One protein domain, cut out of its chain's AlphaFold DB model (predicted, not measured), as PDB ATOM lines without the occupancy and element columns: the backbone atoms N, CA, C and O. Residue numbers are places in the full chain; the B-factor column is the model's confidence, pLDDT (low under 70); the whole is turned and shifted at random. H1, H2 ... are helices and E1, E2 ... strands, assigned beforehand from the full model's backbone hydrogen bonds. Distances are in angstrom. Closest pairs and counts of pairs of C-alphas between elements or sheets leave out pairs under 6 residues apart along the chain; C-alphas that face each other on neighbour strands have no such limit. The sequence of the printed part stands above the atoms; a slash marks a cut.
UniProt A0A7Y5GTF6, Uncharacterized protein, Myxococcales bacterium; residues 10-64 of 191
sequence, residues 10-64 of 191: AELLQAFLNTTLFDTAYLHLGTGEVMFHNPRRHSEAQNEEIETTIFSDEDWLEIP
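Overview. This is residues 10 to 64 of the 191 residues of an uncharacterized protein of Myxococcales bacterium (UniProt A0A7Y5GTF6). A small three-stranded antiparallel sheet, E2 E1 E3, lies in the middle, with H1 over one face and H2 over the other: three layers. The 55 printed residues, with named elements in the order H1, E1, E2, H2, E3, are mixed in class and compact, with radius of gyration of the C-alphas 10.8 A and spans of 27 by 23 by 16 A.

Arrangement. E1, residues 24 to 28, forms a hairpin with E2, residues 34 to 37; N 26 and O 35 are 2.8 A apart. E3, residues 60 to 62, is antiparallel to E1, with N 27 and O 61 at 2.8 A, also within hydrogen-bond range. H1, residues 10 to 18, runs along the strands at height 9.0 A over the sheet; its closest C-alphas to E1 are Ala 15 and Ala 25, 5.9 A. On the opposite face H2, residues 44 to 55, has height 10.4 A and runs slantwise to the strands; its closest C-alphas to E3 are Ile 54 and Trp 60, 5.8 A. E2, H2, E3 form a split strand-helix-strand unit, E1 between the two strands, its crossover right-handed. In both helices every O i to N i+4 pair is within hydrogen-bond range.

Along the chain. H1 begins at C-alpha 10 (100.863, 88.423, 106.826) and spans 12.0 A, E1 13.5 A, E2 10.1 A, H2 15.9 A; E3, 6.7 A, ends at C-alpha 62 (116.771, 87.742, 111.909).

Size, cuts and confidence. The C-alphas farthest apart, of Ala 10 and Glu 44, are 28.2 A apart. The printed part has no cut, no link is long, and no printed residue is under 70 in pLDDT.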
ATOM      1  N   ALA A  10     101.571  88.140 105.582       75.38
ATOM      2  CA  ALA A  10     100.863  88.423 106.826       75.38
ATOM      3  C   ALA A  10     101.760  88.174 108.048       75.38
ATOM      4  O   ALA A  10     101.750  88.977 108.979       75.38
ATOM      5  N   GLU A  11     102.557  87.106 108.023       82.06
ATOM      6  CA  GLU A  11     103.486  86.770 109.104       82.06
ATOM      7  C   GLU A  11     104.700  87.700 109.112       82.06
ATOM      8  O   GLU A  11     105.083  88.167 110.181       82.06
ATOM      9  N   LEU A  12     105.230  88.071 107.942       85.38
ATOM     10  CA  LEU A  12     106.328  89.035 107.840       85.38
ATOM     11  C   LEU A  12     105.913  90.437 108.322       85.38
ATOM     12  O   LEU A  12     106.620  91.069 109.102       85.38
ATOM     13  N   LEU A  13     104.728  90.919 107.936       84.94
ATOM     14  CA  LEU A  13     104.182  92.181 108.448       84.94
ATOM     15  C   LEU A  13     103.909  92.100 109.948       84.94
ATOM     16  O   LEU A  13     104.153  93.061 110.679       84.94
ATOM     17  N   GLN A  14     103.407  90.960 110.424       81.69
ATOM     18  CA  GLN A  14     103.225  90.735 111.848       81.69
ATOM     19  C   GLN A  14     104.569  90.754 112.584       81.69
ATOM     20  O   GLN A  14     104.620  91.323 113.673       81.69
ATOM     21  N   ALA A  15     105.641  90.216 111.998       87.12
ATOM     22  CA  ALA A  15     106.992  90.325 112.531       87.12
ATOM     23  C   ALA A  15     107.397  91.794 112.670       87.12
ATOM     24  O   ALA A  15     107.510  92.264 113.797       87.12
ATOM     25  N   PHE A  16     107.434  92.571 111.583       87.94
ATOM     26  CA  PHE A  16     107.818  93.991 111.642       87.94
ATOM     27  C   PHE A  16     106.964  94.847 112.592       87.94
ATOM     28  O   PHE A  16     107.437  95.842 113.142       87.94
ATOM     29  N   LEU A  17     105.693  94.494 112.798       84.88
ATOM     30  CA  LEU A  17     104.810  95.221 113.712       84.88
ATOM     31  C   LEU A  17     105.002  94.854 115.189       84.88
ATOM     32  O   LEU A  17     104.615  95.659 116.048       84.88
ATOM     33  N   ASN A  18     105.530  93.666 115.488       81.00
ATOM     34  CA  ASN A  18     105.604  93.125 116.847       81.00
ATOM     35  C   ASN A  18     107.029  92.881 117.346       81.00
ATOM     36  O   ASN A  18     107.191  92.664 118.545       81.00
ATOM     37  N   THR A  19     108.037  92.933 116.476       81.38
ATOM     38  CA  THR A  19     109.424  92.756 116.888       81.38
ATOM     39  C   THR A  19     109.895  93.905 117.769       81.38
ATOM     40  O   THR A  19     109.675  95.077 117.458       81.38
ATOM     41  N   THR A  20     110.560  93.562 118.865       79.25
ATOM     42  CA  THR A  20     111.190  94.482 119.817       79.25
ATOM     43  C   THR A  20     112.522  93.889 120.272       79.25
ATOM     44  O   THR A  20     112.831  92.748 119.947       79.25
ATOM     45  N   LEU A  21     113.262  94.594 121.131       74.69
ATOM     46  CA  LEU A  21     114.484  94.068 121.755       74.69
ATOM     47  C   LEU A  21     114.297  92.708 122.474       74.69
ATOM     48  O   LEU A  21     115.269  91.999 122.708       74.69
ATOM     49  N   PHE A  22     113.070  92.348 122.870       78.81
ATOM     50  CA  PHE A  22     112.777  91.095 123.588       78.81
ATOM     51  C   PHE A  22     111.822  90.153 122.844       78.81
ATOM     52  O   PHE A  22     111.542  89.062 123.336       78.81
ATOM     53  N   ASP A  23     111.282  90.595 121.713       86.75
ATOM     54  CA  ASP A  23     110.391  89.830 120.848       86.75
ATOM     55  C   ASP A  23     111.072  89.808 119.480       86.75
ATOM     56  O   ASP A  23     110.919  90.753 118.713       86.75
ATOM     57  N   THR A  24     111.878  88.794 119.190       91.06
ATOM     58  CA  THR A  24     112.567  88.680 117.901       91.06
ATOM     59  C   THR A  24     111.763  87.804 116.951       91.06
ATOM     60  O   THR A  24     110.879  87.037 117.353       91.06
ATOM     61  N   ALA A  25     112.023  87.956 115.660       92.31
ATOM     62  CA  ALA A  25     111.446  87.106 114.636       92.31
ATOM     63  C   ALA A  25     112.517  86.770 113.604       92.31
ATOM     64  O   ALA A  25     113.408  87.576 113.356       92.31
ATOM     65  N   TYR A  26     112.411  85.593 113.006       93.31
ATOM     66  CA  TYR A  26     113.363  85.077 112.034       93.31
ATOM     67  C   TYR A  26     112.613  84.611 110.792       93.31
ATOM     68  O   TYR A  26     111.522  84.054 110.911       93.31
ATOM     69  N   LEU A  27     113.195  84.838 109.619       92.12
ATOM     70  CA  LEU A  27     112.727  84.341 108.332       92.12
ATOM     71  C   LEU A  27     113.666  83.233 107.861       92.12
ATOM     72  O   LEU A  27     114.859  83.470 107.697       92.12
ATOM     73  N   HIS A  28     113.127  82.054 107.576       91.62
ATOM     74  CA  HIS A  28     113.869  81.009 106.886       91.62
ATOM     75  C   HIS A  28     113.882  81.296 105.382       91.62
ATOM     76  O   HIS A  28     112.840  81.272 104.724       91.62
ATOM     77  N   LEU A  29     115.068  81.509 104.815       87.19
ATOM     78  CA  LEU A  29     115.241  81.924 103.425       87.19
ATOM     79  C   LEU A  29     114.775  80.849 102.441       87.19
ATOM     80  O   LEU A  29     114.076  81.181 101.496       87.19
ATOM     81  N   GLY A  30     115.078  79.569 102.688       84.06
ATOM     82  CA  GLY A  30     114.666  78.440 101.840       84.06
ATOM     83  C   GLY A  30     113.170  78.080 101.845       84.06
ATOM     84  O   GLY A  30     112.670  77.538 100.856       84.06
ATOM     85  N   THR A  31     112.439  78.349 102.933       85.19
ATOM     86  CA  THR A  31     111.036  77.903 103.092       85.19
ATOM     87  C   THR A  31     110.022  79.039 103.165       85.19
ATOM     88  O   THR A  31     108.839  78.803 102.921       85.19
ATOM     89  N   GLY A  32     110.471  80.250 103.496       83.19
ATOM     90  CA  GLY A  32     109.624  81.406 103.768       83.19
ATOM     91  C   GLY A  32     108.912  81.367 105.122       83.19
ATOM     92  O   GLY A  32     108.012  82.176 105.357       83.19
ATOM     93  N   GLU A  33     109.289  80.436 106.003       88.56
ATOM     94  CA  GLU A  33     108.742  80.317 107.354       88.56
ATOM     95  C   GLU A  33     109.191  81.485 108.238       88.56
ATOM     96  O   GLU A  33     110.370  81.837 108.264       88.56
ATOM     97  N   VAL A  34     108.249  82.069 108.985       89.19
ATOM     98  CA  VAL A  34     108.533  83.106 109.982       89.19
ATOM     99  C   VAL A  34     108.365  82.521 111.380       89.19
ATOM    100  O   VAL A  34     107.276  82.075 111.747       89.19
ATOM    101  N   MET A  35     109.421  82.574 112.190       90.06
ATOM    102  CA  MET A  35     109.405  82.089 113.567       90.06
ATOM    103  C   MET A  35     109.607  83.234 114.553       90.06
ATOM    104  O   MET A  35     110.550  84.008 114.438       90.06
ATOM    105  N   PHE A  36     108.720  83.327 115.540       89.25
ATOM    106  CA  PHE A  36     108.808  84.301 116.624       89.25
ATOM    107  C   PHE A  36     109.518  83.687 117.826       89.25
ATOM    108  O   PHE A  36     109.204  82.564 118.221       89.25
ATOM    109  N   HIS A  37     110.400  84.454 118.459       89.12
ATOM    110  CA  HIS A  37     111.096  84.054 119.674       89.12
ATOM    111  C   HIS A  37     110.970  85.148 120.730       89.12
ATOM    112  O   HIS A  37     111.366  86.295 120.539       89.12
ATOM    113  N   ASN A  38     110.386  84.796 121.873       88.06
ATOM    114  CA  ASN A  38     110.437  85.630 123.067       88.06
ATOM    115  C   ASN A  38     110.884  84.763 124.250       88.06
ATOM    116  O   ASN A  38     110.050  84.050 124.824       88.06
ATOM    117  N   PRO A  39     112.152  84.876 124.684       85.81
ATOM    118  CA  PRO A  39     112.706  84.060 125.762       85.81
ATOM    119  C   PRO A  39     111.910  84.119 127.069       85.81
ATOM    120  O   PRO A  39     111.945  83.187 127.866       85.81
ATOM    121  N   ARG A  40     111.174  85.214 127.302       87.00
ATOM    122  CA  ARG A  40     110.398  85.451 128.528       87.00
ATOM    123  C   ARG A  40     109.009  84.820 128.505       87.00
ATOM    124  O   ARG A  40     108.346  84.800 129.540       87.00
ATOM    125  N   ARG A  41     108.530  84.371 127.342       84.19
ATOM    126  CA  ARG A  41     107.192  83.772 127.173       84.19
ATOM    127  C   ARG A  41     107.219  82.251 127.045       84.19
ATOM    128  O   ARG A  41     106.155  81.636 127.062       84.19
ATOM    129  N   HIS A  42     108.403  81.668 126.931       86.19
ATOM    130  CA  HIS A  42     108.620  80.242 126.744       86.19
ATOM    131  C   HIS A  42     109.267  79.619 127.981       86.19
ATOM    132  O   HIS A  42     109.904  80.303 128.783       86.19
ATOM    133  N   SER A  43     109.084  78.311 128.154       91.69
ATOM    134  CA  SER A  43     109.901  77.554 129.101       91.69
ATOM    135  C   SER A  43     111.339  77.424 128.588       91.69
ATOM    136  O   SER A  43     111.603  77.591 127.400       91.69
ATOM    137  N   GLU A  44     112.267  77.067 129.473       92.31
ATOM    138  CA  GLU A  44     113.669  76.817 129.114       92.31
ATOM    139  C   GLU A  44     113.806  75.770 127.996       92.31
ATOM    140  O   GLU A  44     114.447  76.036 126.989       92.31
ATOM    141  N   ALA A  45     113.092  74.642 128.102       92.75
ATOM    142  CA  ALA A  45     113.094  73.600 127.070       92.75
ATOM    143  C   ALA A  45     112.544  74.083 125.712       92.75
ATOM    144  O   ALA A  45     113.007  73.643 124.666       92.75
ATOM    145  N   GLN A  46     111.555  74.984 125.716       90.12
ATOM    146  CA  GLN A  46     111.030  75.576 124.480       90.12
ATOM    147  C   GLN A  46     112.023  76.559 123.857       90.12
ATOM    148  O   GLN A  46     112.160  76.584 122.638       90.12
ATOM    149  N   ASN A  47     112.711  77.360 124.677       91.44
ATOM    150  CA  ASN A  47     113.768  78.243 124.190       91.44
ATOM    151  C   ASN A  47     114.900  77.436 123.562       91.44
ATOM    152  O   ASN A  47     115.294  77.752 122.450       91.44
ATOM    153  N   GLU A  48     115.351  76.363 124.214       93.75
ATOM    154  CA  GLU A  48     116.401  75.491 123.681       93.75
ATOM    155  C   GLU A  48     116.000  74.859 122.337       93.75
ATOM    156  O   GLU A  48     116.805  74.822 121.410       93.75
ATOM    157  N   GLU A  49     114.748  74.413 122.188       92.88
ATOM    158  CA  GLU A  49     114.234  73.864 120.924       92.88
ATOM    159  C   GLU A  49     114.222  74.913 119.798       92.88
ATOM    160  O   GLU A  49     114.679  74.636 118.684       92.88
ATOM    161  N   ILE A  50     113.734  76.124 120.086       91.00
ATOM    162  CA  ILE A  50     113.680  77.230 119.118       91.00
ATOM    163  C   ILE A  50     115.093  77.670 118.730       91.00
ATOM    164  O   ILE A  50     115.406  77.746 117.546       91.00
ATOM    165  N   GLU A  51     115.959  77.911 119.712       92.38
ATOM    166  CA  GLU A  51     117.344  78.330 119.494       92.38
ATOM    167  C   GLU A  51     118.125  77.265 118.725       92.38
ATOM    168  O   GLU A  51     118.828  77.595 117.775       92.38
ATOM    169  N   THR A  52     117.941  75.981 119.045       93.06
ATOM    170  CA  THR A  52     118.539  74.894 118.259       93.06
ATOM    171  C   THR A  52     118.040  74.930 116.820       93.06
ATOM    172  O   THR A  52     118.839  74.791 115.902       93.06
ATOM    173  N   THR A  53     116.744  75.145 116.594       91.62
ATOM    174  CA  THR A  53     116.175  75.206 115.240       91.62
ATOM    175  C   THR A  53     116.748  76.375 114.433       91.62
ATOM    176  O   THR A  53     117.126  76.174 113.286       91.62
ATOM    177  N   ILE A  54     116.862  77.565 115.034       91.38
ATOM    178  CA  ILE A  54     117.387  78.773 114.375       91.38
ATOM    179  C   ILE A  54     118.892  78.659 114.139       91.38
ATOM    180  O   ILE A  54     119.364  78.888 113.038       91.38
ATOM    181  N   PHE A  55     119.665  78.324 115.173       90.50
ATOM    182  CA  PHE A  55     121.126  78.426 115.126       90.50
ATOM    183  C   PHE A  55     121.817  77.185 114.550       90.50
ATOM    184  O   PHE A  55     123.031  77.211 114.353       90.50
ATOM    185  N   SER A  56     121.080  76.099 114.291       90.62
ATOM    186  CA  SER A  56     121.615  74.931 113.573       90.62
ATOM    187  C   SER A  56     121.471  75.022 112.052       90.62
ATOM    188  O   SER A  56     122.031  74.175 111.355       90.62
ATOM    189  N   ASP A  57     120.765  76.034 111.544       90.56
ATOM    190  CA  ASP A  57     120.501  76.227 110.123       90.56
ATOM    191  C   ASP A  57     120.799  77.681 109.711       90.56
ATOM    192  O   ASP A  57     120.178  78.628 110.187       90.56
ATOM    193  N   GLU A  58     121.788  77.852 108.828       89.50
ATOM    194  CA  GLU A  58     122.274  79.160 108.363       89.50
ATOM    195  C   GLU A  58     121.252  79.906 107.488       89.50
ATOM    196  O   GLU A  58     121.406  81.106 107.261       89.50
ATOM    197  N   ASP A  59     120.193  79.228 107.028       90.62
ATOM    198  CA  ASP A  59     119.129  79.844 106.238       90.62
ATOM    199  C   ASP A  59     118.135  80.648 107.093       90.62
ATOM    200  O   ASP A  59     117.227  81.266 106.535       90.62
ATOM    201  N   TRP A  60     118.257  80.673 108.425       93.25
ATOM    202  CA  TRP A  60     117.458  81.571 109.265       93.25
ATOM    203  C   TRP A  60     118.102  82.947 109.388       93.25
ATOM    204  O   TRP A  60     119.200  83.105 109.917       93.25
ATOM    205  N   LEU A  61     117.358  83.972 108.982       93.44
ATOM    206  CA  LEU A  61     117.773  85.362 109.091       93.44
ATOM    207  C   LEU A  61     116.891  86.121 110.080       93.44
ATOM    208  O   LEU A  61     115.666  86.067 109.999       93.44
ATOM    209  N   GLU A  62     117.506  86.872 110.991       93.38
ATOM    210  CA  GLU A  62     116.771  87.742 111.909       93.38
ATOM    211  C   GLU A  62     116.073  88.881 111.148       93.38
ATOM    212  O   GLU A  62     116.667  89.575 110.321       93.38
ATOM    213  N   ILE A  63     114.790  89.081 111.449       92.00
ATOM    214  CA  ILE A  63     113.990  90.185 110.930       92.00
ATOM    215  C   ILE A  63     114.301  91.430 111.773       92.00
ATOM    216  O   ILE A  63     114.089  91.402 112.990       92.00
ATOM    217  N   PRO A  64     114.748  92.542 111.160       90.38
ATOM    218  CA  PRO A  64     115.115  93.745 111.896       90.38
ATOM    219  C   PRO A  64     113.951  94.298 112.722       90.38
ATOM    220  O   PRO A  64     112.860  94.547 112.200       90.38
TER     221      PRO A  64